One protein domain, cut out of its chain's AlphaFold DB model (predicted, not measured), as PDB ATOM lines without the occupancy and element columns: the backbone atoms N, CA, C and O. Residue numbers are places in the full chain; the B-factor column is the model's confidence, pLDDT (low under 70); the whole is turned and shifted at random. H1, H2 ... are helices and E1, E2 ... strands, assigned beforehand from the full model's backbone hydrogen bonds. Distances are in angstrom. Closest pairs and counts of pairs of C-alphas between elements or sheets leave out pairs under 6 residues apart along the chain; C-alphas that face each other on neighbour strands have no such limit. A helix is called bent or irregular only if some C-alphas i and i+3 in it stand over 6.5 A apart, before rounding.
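AT A GLANCE: This is residues 57 to 137 of the 137 residues of an uncharacterized protein of Sphingomonas sp. IBVSS2 (UniProt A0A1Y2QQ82). The model is a flat, open frame of helices with an empty middle: the long arm H1a makes one side, the shorter arm H1b turns across one end, and H2 makes the other long side, running back toward the start of H1a. At the open end, a small two-strand hairpin, E1 and E2, leads into H1a and comes near the last part of H2. The printed part has 81 residues, with two named strands and then two named helices along the chain, E1, E2, H1 and H2; the sheet, in the order E1 - E2, is antiparallel, and the class is mostly helix. The whole is loose, with a radius of gyration of the C-alphas of 15.2 A, and spans 41 by 32 by 17 A.

HOW THE PARTS SIT: E1, residues 57 to 59, and E2, residues 71 to 74, form a hairpin of antiparallel neighbours, with 142 degrees between their directions. N 58 and O 72 are within hydrogen-bond range at 2.8 A, as are N 72 and O 58 at 2.8 A. H1, residues 76 to 113, was assigned as one helix by its hydrogen bonds but is bent: C-alphas 100 and 103 are 7.6 A apart. Its arms are H1a, residues 76 to 100, and H1b, residues 103 to 113. They are close but not clearly touching, the closest C-alphas being those of Leu 97 and Ala 104, 7.6 A apart. They run opposite ways at a steep tilt of 62 degrees. H2, residues 115 to 136, and H1b only just touch, with 3 pairs of C-alphas within 8 A, and only at the corner by their link; H2 does so with residues 117 to 118 alone. The closest C-alphas there, those of Leu 111 and Ala 117, are 5.6 A apart, and the lines are about perpendicular at 89 degrees. H1a and H2 are apart. The closest C-alphas of E2 and H2, those of Ile 72 and Asp 133, are 7.1 A apart. Every O i to N i+4 pair is within hydrogen-bond range in H1a, against 6 of 7 in H1b and 17 of 18 in H2.

IN THESE COORDINATES: E1 begins at C-alpha 57, (1.624, 14.619, 54.525), and is 6.3 A long; E2 is 9.6 A long. H1a runs 35.5 A from C-alpha 76 at (-6.630, 15.451, 48.080), and H1b runs 15.9 A. H2, 31.2 A long, ends at C-alpha 136, (-0.619, 27.285, 52.933).

THE WHOLE: The two C-alphas farthest apart, those of Val 99 and Gly 137, are 41.9 A apart. Residues 83 to 92, within H1, stand free. The link from E1 to E2 is long, with 11 residues; those from E2 to H1 and from H1 to H2 are tight. The printed part has no cut and ends at the chain's last residue. Its mean pLDDT is 90.5, with residues 136 to 137 under 70.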
ATOM      1  N   GLY A  57       0.468  13.930  53.948       84.31
ATOM      2  CA  GLY A  57       1.624  14.619  54.525       84.31
ATOM      3  C   GLY A  57       2.920  14.220  53.822       84.31
ATOM      4  O   GLY A  57       3.384  13.093  53.981       84.31
ATOM      5  N   LEU A  58       3.535  15.143  53.080       86.31
ATOM      6  CA  LEU A  58       4.846  14.946  52.465       86.31
ATOM      7  C   LEU A  58       5.949  15.340  53.453       86.31
ATOM      8  O   LEU A  58       6.080  16.509  53.815       86.31
ATOM      9  N   VAL A  59       6.777  14.378  53.862       90.62
ATOM     10  CA  VAL A  59       7.940  14.644  54.722       90.62
ATOM     11  C   VAL A  59       9.133  15.075  53.872       90.62
ATOM     12  O   VAL A  59       9.586  14.340  52.990       90.62
ATOM     13  N   THR A  60       9.674  16.260  54.154       92.44
ATOM     14  CA  THR A  60      10.831  16.809  53.441       92.44
ATOM     15  C   THR A  60      12.127  16.099  53.834       92.44
ATOM     16  O   THR A  60      12.354  15.845  55.021       92.44
ATOM     17  N   ALA A  61      13.031  15.857  52.882       92.69
ATOM     18  CA  ALA A  61      14.313  15.207  53.150       92.69
ATOM     19  C   ALA A  61      15.487  16.196  53.214       92.69
ATOM     20  O   ALA A  61      15.580  17.156  52.451       92.69
ATOM     21  N   ARG A  62      16.466  15.884  54.072       92.12
ATOM     22  CA  ARG A  62      17.673  16.701  54.277       92.12
ATOM     23  C   ARG A  62      18.566  16.852  53.052       92.12
ATOM     24  O   ARG A  62      19.456  17.683  53.074       92.12
ATOM     25  N   TRP A  63      18.405  16.062  51.999       88.44
ATOM     26  CA  TRP A  63      19.262  16.211  50.822       88.44
ATOM     27  C   TRP A  63      18.820  17.368  49.905       88.44
ATOM     28  O   TRP A  63      19.666  17.898  49.189       88.44
ATOM     29  N   TYR A  64      17.555  17.809  49.969       89.06
ATOM     30  CA  TYR A  64      17.048  18.966  49.205       89.06
ATOM     31  C   TYR A  64      16.526  20.116  50.066       89.06
ATOM     32  O   TYR A  64      16.342  21.212  49.548       89.06
ATOM     33  N   ASP A  65      16.339  19.906  51.365       92.50
ATOM     34  CA  ASP A  65      15.815  20.924  52.269       92.50
ATOM     35  C   ASP A  65      16.767  21.130  53.460       92.50
ATOM     36  O   ASP A  65      17.217  20.175  54.103       92.50
ATOM     37  N   ASN A  66      17.163  22.378  53.717       93.12
ATOM     38  CA  ASN A  66      18.015  22.756  54.848       93.12
ATOM     39  C   ASN A  66      17.258  22.739  56.178       93.12
ATOM     40  O   ASN A  66      17.861  22.445  57.208       93.12
ATOM     41  N   GLU A  67      15.951  22.986  56.146       91.88
ATOM     42  CA  GLU A  67      15.082  23.016  57.325       91.88
ATOM     43  C   GLU A  67      14.437  21.648  57.611       91.88
ATOM     44  O   GLU A  67      13.707  21.486  58.587       91.88
ATOM     45  N   ALA A  68      14.740  20.630  56.799       88.75
ATOM     46  CA  ALA A  68      14.259  19.271  57.018       88.75
ATOM     47  C   ALA A  68      14.806  18.618  58.313       88.75
ATOM     48  O   ALA A  68      15.987  18.791  58.665       88.75
ATOM     49  N   PRO A  69      14.016  17.731  58.958       92.75
ATOM     50  CA  PRO A  69      12.721  17.211  58.494       92.75
ATOM     51  C   PRO A  69      11.512  18.055  58.945       92.75
ATOM     52  O   PRO A  69      11.373  18.359  60.126       92.75
ATOM     53  N   ARG A  70      10.594  18.349  58.016       89.25
ATOM     54  CA  ARG A  70       9.271  18.956  58.253       89.25
ATOM     55  C   ARG A  70       8.216  18.300  57.354       89.25
ATOM     56  O   ARG A  70       8.568  17.659  56.365       89.25
ATOM     57  N   THR A  71       6.939  18.430  57.706       88.88
ATOM     58  CA  THR A  71       5.821  17.822  56.964       88.88
ATOM     59  C   THR A  71       5.003  18.905  56.279       88.88
ATOM     60  O   THR A  71       4.439  19.758  56.957       88.88
ATOM     61  N   ILE A  72       4.903  18.837  54.953       86.00
ATOM     62  CA  ILE A  72       4.065  19.718  54.133       86.00
ATOM     63  C   ILE A  72       2.757  18.991  53.845       86.00
ATOM     64  O   ILE A  72       2.764  17.821  53.457       86.00
ATOM     65  N   ARG A  73       1.625  19.664  54.049       85.88
ATOM     66  CA  ARG A  73       0.306  19.076  53.801       85.88
ATOM     67  C   ARG A  73      -0.118  19.344  52.370       85.88
ATOM     68  O   ARG A  73      -0.031  20.472  51.900       85.88
ATOM     69  N   ILE A  74      -0.585  18.299  51.705       83.38
ATOM     70  CA  ILE A  74      -1.135  18.359  50.357       83.38
ATOM     71  C   ILE A  74      -2.591  17.919  50.462       83.38
ATOM     72  O   ILE A  74      -2.890  16.869  51.039       83.38
ATOM     73  N   ASP A  75      -3.501  18.740  49.951       85.50
ATOM     74  CA  ASP A  75      -4.910  18.384  49.869       85.50
ATOM     75  C   ASP A  75      -5.131  17.229  48.869       85.50
ATOM     76  O   ASP A  75      -4.244  16.835  48.106       85.50
ATOM     77  N   ARG A  76      -6.323  16.634  48.892       82.50
ATOM     78  CA  ARG A  76      -6.630  15.451  48.080       82.50
ATOM     79  C   ARG A  76      -6.636  15.741  46.573       82.50
ATOM     80  O   ARG A  76      -6.221  14.884  45.787       82.50
ATOM     81  N   ASP A  77      -7.051  16.939  46.171       84.12
ATOM     82  CA  ASP A  77      -7.040  17.356  44.767       84.12
ATOM     83  C   ASP A  77      -5.596  17.619  44.314       84.12
ATOM     84  O   ASP A  77      -5.169  17.138  43.258       84.12
ATOM     85  N   GLY A  78      -4.800  18.260  45.172       83.94
ATOM     86  CA  GLY A  78      -3.367  18.470  45.011       83.94
ATOM     87  C   GLY A  78      -2.582  17.165  44.877       83.94
ATOM     88  O   GLY A  78      -1.651  17.091  44.075       83.94
ATOM     89  N   GLN A  79      -2.978  16.095  45.574       88.19
ATOM     90  CA  GLN A  79      -2.347  14.779  45.434       88.19
ATOM     91  C   GLN A  79      -2.534  14.200  44.023       88.19
ATOM     92  O   GLN A  79      -1.583  13.681  43.430       88.19
ATOM     93  N   THR A  80      -3.745  14.303  43.467       89.06
ATOM     94  CA  THR A  80      -4.041  13.812  42.112       89.06
ATOM     95  C   THR A  80      -3.305  14.647  41.067       89.06
ATOM     96  O   THR A  80      -2.667  14.096  40.167       89.06
ATOM     97  N   GLN A  81      -3.325  15.974  41.218       90.69
ATOM     98  CA  GLN A  81      -2.598  16.890  40.339       90.69
ATOM     99  C   GLN A  81      -1.089  16.636  40.370       90.69
ATOM    100  O   GLN A  81      -0.462  16.596  39.313       90.69
ATOM    101  N   LEU A  82      -0.510  16.393  41.550       90.50
ATOM    102  CA  LEU A  82       0.906  16.061  41.697       90.50
ATOM    103  C   LEU A  82       1.256  14.758  40.972       90.50
ATOM    104  O   LEU A  82       2.265  14.702  40.271       90.50
ATOM    105  N   GLY A  83       0.421  13.724  41.107       91.12
ATOM    106  CA  GLY A  83       0.619  12.447  40.421       91.12
ATOM    107  C   GLY A  83       0.605  12.593  38.898       91.12
ATOM    108  O   GLY A  83       1.509  12.103  38.220       91.12
ATOM    109  N   VAL A  84      -0.377  13.324  38.357       95.62
ATOM    110  CA  VAL A  84      -0.471  13.602  36.916       95.62
ATOM    111  C   VAL A  84       0.705  14.456  36.444       95.62
ATOM    112  O   VAL A  84       1.327  14.125  35.437       95.62
ATOM    113  N   ALA A  85       1.058  15.515  37.176       95.31
ATOM    114  CA  ALA A  85       2.192  16.371  36.844       95.31
ATOM    115  C   ALA A  85       3.508  15.581  36.817       95.31
ATOM    116  O   ALA A  85       4.296  15.741  35.886       95.31
ATOM    117  N   LEU A  86       3.727  14.687  37.788       95.88
ATOM    118  CA  LEU A  86       4.906  13.825  37.830       95.88
ATOM    119  C   LEU A  86       4.922  12.836  36.658       95.88
ATOM    120  O   LEU A  86       5.964  12.657  36.030       95.88
ATOM    121  N   LEU A  87       3.779  12.231  36.325       97.62
ATOM    122  CA  LEU A  87       3.663  11.331  35.177       97.62
ATOM    123  C   LEU A  87       3.993  12.054  33.865       97.62
ATOM    124  O   LEU A  87       4.809  11.569  33.084       97.62
ATOM    125  N   VAL A  88       3.401  13.231  33.643       98.00
ATOM    126  CA  VAL A  88       3.668  14.062  32.459       98.00
ATOM    127  C   VAL A  88       5.140  14.463  32.412       98.00
ATOM    128  O   VAL A  88       5.768  14.332  31.363       98.00
ATOM    129  N   LEU A  89       5.718  14.884  33.540       97.38
ATOM    130  CA  LEU A  89       7.133  15.240  33.630       97.38
ATOM    131  C   LEU A  89       8.041  14.061  33.260       97.38
ATOM    132  O   LEU A  89       9.002  14.253  32.521       97.38
ATOM    133  N   ILE A  90       7.737  12.847  33.725       97.44
ATOM    134  CA  ILE A  90       8.520  11.647  33.406       97.44
ATOM    135  C   ILE A  90       8.392  11.288  31.924       97.44
ATOM    136  O   ILE A  90       9.406  11.045  31.275       97.44
ATOM    137  N   VAL A  91       7.176  11.267  31.373       97.94
ATOM    138  CA  VAL A  91       6.945  10.862  29.977       97.94
ATOM    139  C   VAL A  91       7.524  11.893  29.011       97.94
ATOM    140  O   VAL A  91       8.341  11.553  28.157       97.94
ATOM    141  N   VAL A  92       7.135  13.160  29.157       97.25
ATOM    142  CA  VAL A  92       7.559  14.239  28.257       97.25
ATOM    143  C   VAL A  92       9.029  14.569  28.477       97.25
ATOM    144  O   VAL A  92       9.790  14.661  27.516       97.25
ATOM    145  N   GLY A  93       9.452  14.703  29.737       95.31
ATOM    146  CA  GLY A  93      10.845  14.975  30.081       95.31
ATOM    147  C   GLY A  93      11.765  13.825  29.684       95.31
ATOM    148  O   GLY A  93      12.822  14.068  29.108       95.31
ATOM    149  N   GLY A  94      11.350  12.576  29.908       95.44
ATOM    150  CA  GLY A  94      12.091  11.388  29.487       95.44
ATOM    151  C   GLY A  94      12.236  11.298  27.970       95.44
ATOM    152  O   GLY A  94      13.346  11.112  27.477       95.44
ATOM    153  N   PHE A  95      11.148  11.502  27.220       96.81
ATOM    154  CA  PHE A  95      11.195  11.538  25.758       96.81
ATOM    155  C   PHE A  95      12.114  12.654  25.244       96.81
ATOM    156  O   PHE A  95      12.985  12.407  24.411       96.81
ATOM    157  N   PHE A  96      11.982  13.871  25.781       96.38
ATOM    158  CA  PHE A  96      12.841  14.993  25.411       96.38
ATOM    159  C   PHE A  96      14.320  14.699  25.696       96.38
ATOM    160  O   PHE A  96      15.165  14.902  24.821       96.38
ATOM    161  N   LEU A  97      14.636  14.179  26.887       95.50
ATOM    162  CA  LEU A  97      15.995  13.785  27.266       95.50
ATOM    163  C   LEU A  97      16.559  12.701  26.341       95.50
ATOM    164  O   LEU A  97      17.728  12.784  25.977       95.50
ATOM    165  N   ALA A  98      15.740  11.732  25.926       93.31
ATOM    166  CA  ALA A  98      16.159  10.650  25.038       93.31
ATOM    167  C   ALA A  98      16.446  11.122  23.602       93.31
ATOM    168  O   ALA A  98      17.382  10.628  22.978       93.31
ATOM    169  N   VAL A  99      15.662  12.069  23.077       95.12
ATOM    170  CA  VAL A  99      15.784  12.526  21.681       95.12
ATOM    171  C   VAL A  99      16.861  13.598  21.514       95.12
ATOM    172  O   VAL A  99      17.684  13.509  20.607       95.12
ATOM    173  N   ILE A 100      16.859  14.627  22.368       95.00
ATOM    174  CA  ILE A 100      17.709  15.819  22.182       95.00
ATOM    175  C   ILE A 100      18.339  16.337  23.478       95.00
ATOM    176  O   ILE A 100      19.357  17.025  23.444       95.00
ATOM    177  N   GLY A 101      17.773  15.999  24.635       91.94
ATOM    178  CA  GLY A 101      18.208  16.522  25.926       91.94
ATOM    179  C   GLY A 101      19.393  15.788  26.558       91.94
ATOM    180  O   GLY A 101      19.813  16.177  27.643       91.94
ATOM    181  N   TRP A 102      19.974  14.767  25.920       93.38
ATOM    182  CA  TRP A 102      21.103  14.019  26.485       93.38
ATOM    183  C   TRP A 102      22.323  14.885  26.877       93.38
ATOM    184  O   TRP A 102      22.938  14.567  27.895       93.38
ATOM    185  N   PRO A 103      22.664  16.018  26.215       93.62
ATOM    186  CA  PRO A 103      23.742  16.886  26.693       93.62
ATOM    187  C   PRO A 103      23.423  17.526  28.051       93.62
ATOM    188  O   PRO A 103      24.327  17.799  28.841       93.62
ATOM    189  N   ALA A 104      22.139  17.711  28.376       91.75
ATOM    190  CA  ALA A 104      21.725  18.192  29.689       91.75
ATOM    191  C   ALA A 104      22.074  17.193  30.805       91.75
ATOM    192  O   ALA A 104      22.242  17.612  31.947       91.75
ATOM    193  N   LEU A 105      22.269  15.902  30.499       92.12
ATOM    194  CA  LEU A 105      22.749  14.920  31.477       92.12
ATOM    195  C   LEU A 105      24.191  15.200  31.916       92.12
ATOM    196  O   LEU A 105      24.534  14.932  33.066       92.12
ATOM    197  N   ILE A 106      25.021  15.792  31.051       92.19
ATOM    198  CA  ILE A 106      26.384  16.219  31.412       92.19
ATOM    199  C   ILE A 106      26.308  17.357  32.433       92.19
ATOM    200  O   ILE A 106      26.979  17.326  33.466       92.19
ATOM    201  N   VAL A 107      25.438  18.338  32.174       91.69
ATOM    202  CA  VAL A 107      25.179  19.454  33.093       91.69
ATOM    203  C   VAL A 107      24.603  18.939  34.413       91.69
ATOM    204  O   VAL A 107      25.082  19.321  35.478       91.69
ATOM    205  N   LEU A 108      23.632  18.024  34.361       91.62
ATOM    206  CA  LEU A 108      23.051  17.388  35.542       91.62
ATOM    207  C   LEU A 108      24.115  16.636  36.350       91.62
ATOM    208  O   LEU A 108      24.161  16.772  37.570       91.62
ATOM    209  N   GLY A 109      25.008  15.902  35.682       92.25
ATOM    210  CA  GLY A 109      26.160  15.263  36.308       92.25
ATOM    211  C   GLY A 109      27.026  16.282  37.047       92.25
ATOM    212  O   GLY A 109      27.270  16.129  38.242       92.25
ATOM    213  N   PHE A 110      27.420  17.376  36.391       92.56
ATOM    214  CA  PHE A 110      28.177  18.445  37.048       92.56
ATOM    215  C   PHE A 110      27.445  19.013  38.273       92.56
ATOM    216  O   PHE A 110      28.058  19.170  39.331       92.56
ATOM    217  N   LEU A 111      26.137  19.265  38.169       91.38
ATOM    218  CA  LEU A 111      25.311  19.710  39.293       91.38
ATOM    219  C   LEU A 111      25.331  18.702  40.448       91.38
ATOM    220  O   LEU A 111      25.456  19.118  41.594       91.38
ATOM    221  N   LEU A 112      25.238  17.399  40.168       90.38
ATOM    222  CA  LEU A 112      25.217  16.334  41.176       90.38
ATOM    223  C   LEU A 112      26.585  16.090  41.831       90.38
ATOM    224  O   LEU A 112      26.644  15.751  43.013       90.38
ATOM    225  N   PHE A 113      27.686  16.277  41.102       93.00
ATOM    226  CA  PHE A 113      29.034  16.051  41.634       93.00
ATOM    227  C   PHE A 113      29.657  17.305  42.261       93.00
ATOM    228  O   PHE A 113      30.537  17.187  43.113       93.00
ATOM    229  N   ASN A 114      29.174  18.508  41.939       93.19
ATOM    230  CA  ASN A 114      29.687  19.750  42.509       93.19
ATOM    231  C   ASN A 114      28.986  20.097  43.845       93.19
ATOM    232  O   ASN A 114      27.807  20.460  43.853       93.19
ATOM    233  N   PRO A 115      29.679  20.041  45.001       89.75
ATOM    234  CA  PRO A 115      29.063  20.311  46.303       89.75
ATOM    235  C   PRO A 115      28.552  21.751  46.446       89.75
ATOM    236  O   PRO A 115      27.541  21.963  47.111       89.75
ATOM    237  N   LYS A 116      29.192  22.734  45.795       91.38
ATOM    238  CA  LYS A 116      28.735  24.134  45.826       91.38
ATOM    239  C   LYS A 116      27.444  24.312  45.030       91.38
ATOM    240  O   LYS A 116      26.517  24.950  45.519       91.38
ATOM    241  N   ALA A 117      27.364  23.705  43.844       91.25
ATOM    242  CA  ALA A 117      26.152  23.738  43.024       91.25
ATOM    243  C   ALA A 117      24.976  23.064  43.748       91.25
ATOM    244  O   ALA A 117      23.904  23.656  43.858       91.25
ATOM    245  N   ARG A 118      25.199  21.880  44.342       91.44
ATOM    246  CA  ARG A 118      24.193  21.204  45.184       91.44
ATOM    247  C   ARG A 118      23.753  22.049  46.370       91.44
ATOM    248  O   ARG A 118      22.562  22.112  46.652       91.44
ATOM    249  N   GLY A 119      24.694  22.709  47.047       91.88
ATOM    250  CA  GLY A 119      24.389  23.623  48.147       91.88
ATOM    251  C   GLY A 119      23.478  24.770  47.707       91.88
ATOM    252  O   GLY A 119      22.473  25.033  48.359       91.88
ATOM    253  N   GLY A 120      23.774  25.394  46.562       91.81
ATOM    254  CA  GLY A 120      22.936  26.447  45.981       91.81
ATOM    255  C   GLY A 120      21.524  25.966  45.636       91.81
ATOM    256  O   GLY A 120      20.549  26.608  46.020       91.81
ATOM    257  N   LEU A 121      21.405  24.803  44.986       91.81
ATOM    258  CA  LEU A 121      20.112  24.190  44.657       91.81
ATOM    259  C   LEU A 121      19.300  23.857  45.909       91.81
ATOM    260  O   LEU A 121      18.103  24.120  45.952       91.81
ATOM    261  N   ARG A 122      19.955  23.326  46.946       93.94
ATOM    262  CA  ARG A 122      19.321  23.015  48.229       93.94
ATOM    263  C   ARG A 122      18.798  24.272  48.919       93.94
ATOM    264  O   ARG A 122      17.687  24.271  49.440       93.94
ATOM    265  N   THR A 123      19.562  25.360  48.903       95.06
ATOM    266  CA  THR A 123      19.121  26.645  49.465       95.06
ATOM    267  C   THR A 123      17.946  27.226  48.682       95.06
ATOM    268  O   THR A 123      16.966  27.648  49.292       95.06
ATOM    269  N   ALA A 124      17.991  27.180  47.348       94.31
ATOM    270  CA  ALA A 124      16.879  27.607  46.501       94.31
ATOM    271  C   ALA A 124      15.611  26.777  46.772       94.31
ATOM    272  O   ALA A 124      14.543  27.344  47.005       94.31
ATOM    273  N   ALA A 125      15.740  25.450  46.843       93.25
ATOM    274  CA  ALA A 125      14.641  24.551  47.181       93.25
ATOM    275  C   ALA A 125      14.074  24.846  48.577       93.25
ATOM    276  O   ALA A 125      12.864  24.973  48.723       93.25
ATOM    277  N   THR A 126      14.936  25.050  49.580       95.00
ATOM    278  CA  THR A 126      14.515  25.443  50.937       95.00
ATOM    279  C   THR A 126      13.689  26.726  50.898       95.00
ATOM    280  O   THR A 126      12.601  26.760  51.460       95.00
ATOM    281  N   SER A 127      14.165  27.759  50.192       94.31
ATOM    282  CA  SER A 127      13.471  29.048  50.107       94.31
ATOM    283  C   SER A 127      12.098  28.942  49.438       94.31
ATOM    284  O   SER A 127      11.140  29.570  49.883       94.31
ATOM    285  N   TRP A 128      11.983  28.099  48.409       92.56
ATOM    286  CA  TRP A 128      10.719  27.843  47.728       92.56
ATOM    287  C   TRP A 128       9.740  27.078  48.624       92.56
ATOM    288  O   TRP A 128       8.583  27.475  48.726       92.56
ATOM    289  N   LEU A 129      10.209  26.042  49.328       90.38
ATOM    290  CA  LEU A 129       9.393  25.287  50.285       90.38
ATOM    291  C   LEU A 129       8.893  26.185  51.421       90.38
ATOM    292  O   LEU A 129       7.714  26.141  51.753       90.38
ATOM    293  N   THR A 130       9.754  27.049  51.961       91.31
ATOM    294  CA  THR A 130       9.371  28.015  52.999       91.31
ATOM    295  C   THR A 130       8.329  29.014  52.477       91.31
ATOM    296  O   THR A 130       7.385  29.352  53.187       91.31
ATOM    297  N   ALA A 131       8.431  29.451  51.217       89.31
ATOM    298  CA  ALA A 131       7.427  30.322  50.599       89.31
ATOM    299  C   ALA A 131       6.079  29.620  50.347       89.31
ATOM    300  O   ALA A 131       5.038  30.279  50.375       89.31
ATOM    301  N   LEU A 132       6.085  28.311  50.080       85.38
ATOM    302  CA  LEU A 132       4.861  27.515  49.977       85.38
ATOM    303  C   LEU A 132       4.195  27.325  51.338       85.38
ATOM    304  O   LEU A 132       2.990  27.523  51.450       85.38
ATOM    305  N   ASP A 133       4.982  26.998  52.362       84.50
ATOM    306  CA  ASP A 133       4.491  26.813  53.730       84.50
ATOM    307  C   ASP A 133       3.847  28.102  54.266       84.50
ATOM    308  O   ASP A 133       2.736  28.080  54.789       84.50
ATOM    309  N   ALA A 134       4.466  29.260  54.003       83.81
ATOM    310  CA  ALA A 134       3.931  30.570  54.382       83.81
ATOM    311  C   ALA A 134       2.611  30.957  53.683       83.81
ATOM    312  O   ALA A 134       1.920  31.853  54.161       83.81
ATOM    313  N   LYS A 135       2.273  30.343  52.541       77.94
ATOM    314  CA  LYS A 135       1.012  30.590  51.812       77.94
ATOM    315  C   LYS A 135      -0.083  29.570  52.134       77.94
ATOM    316  O   LYS A 135      -1.241  29.839  51.832       77.94
ATOM    317  N   GLY A 136       0.289  28.399  52.649       64.00
ATOM    318  CA  GLY A 136      -0.619  27.285  52.933       64.00
ATOM    319  C   GLY A 136      -1.092  27.188  54.388       64.00
ATOM    320  O   GLY A 136      -1.896  26.304  54.685       64.00
ATOM    321  N   GLY A 137      -0.589  28.047  55.282       49.47
ATOM    322  CA  GLY A 137      -1.049  28.203  56.668       49.47
ATOM    323  C   GLY A 137      -1.946  29.419  56.846       49.47
ATOM    324  O   GLY A 137      -2.876  29.316  57.675       49.47
TER     325      GLY A 137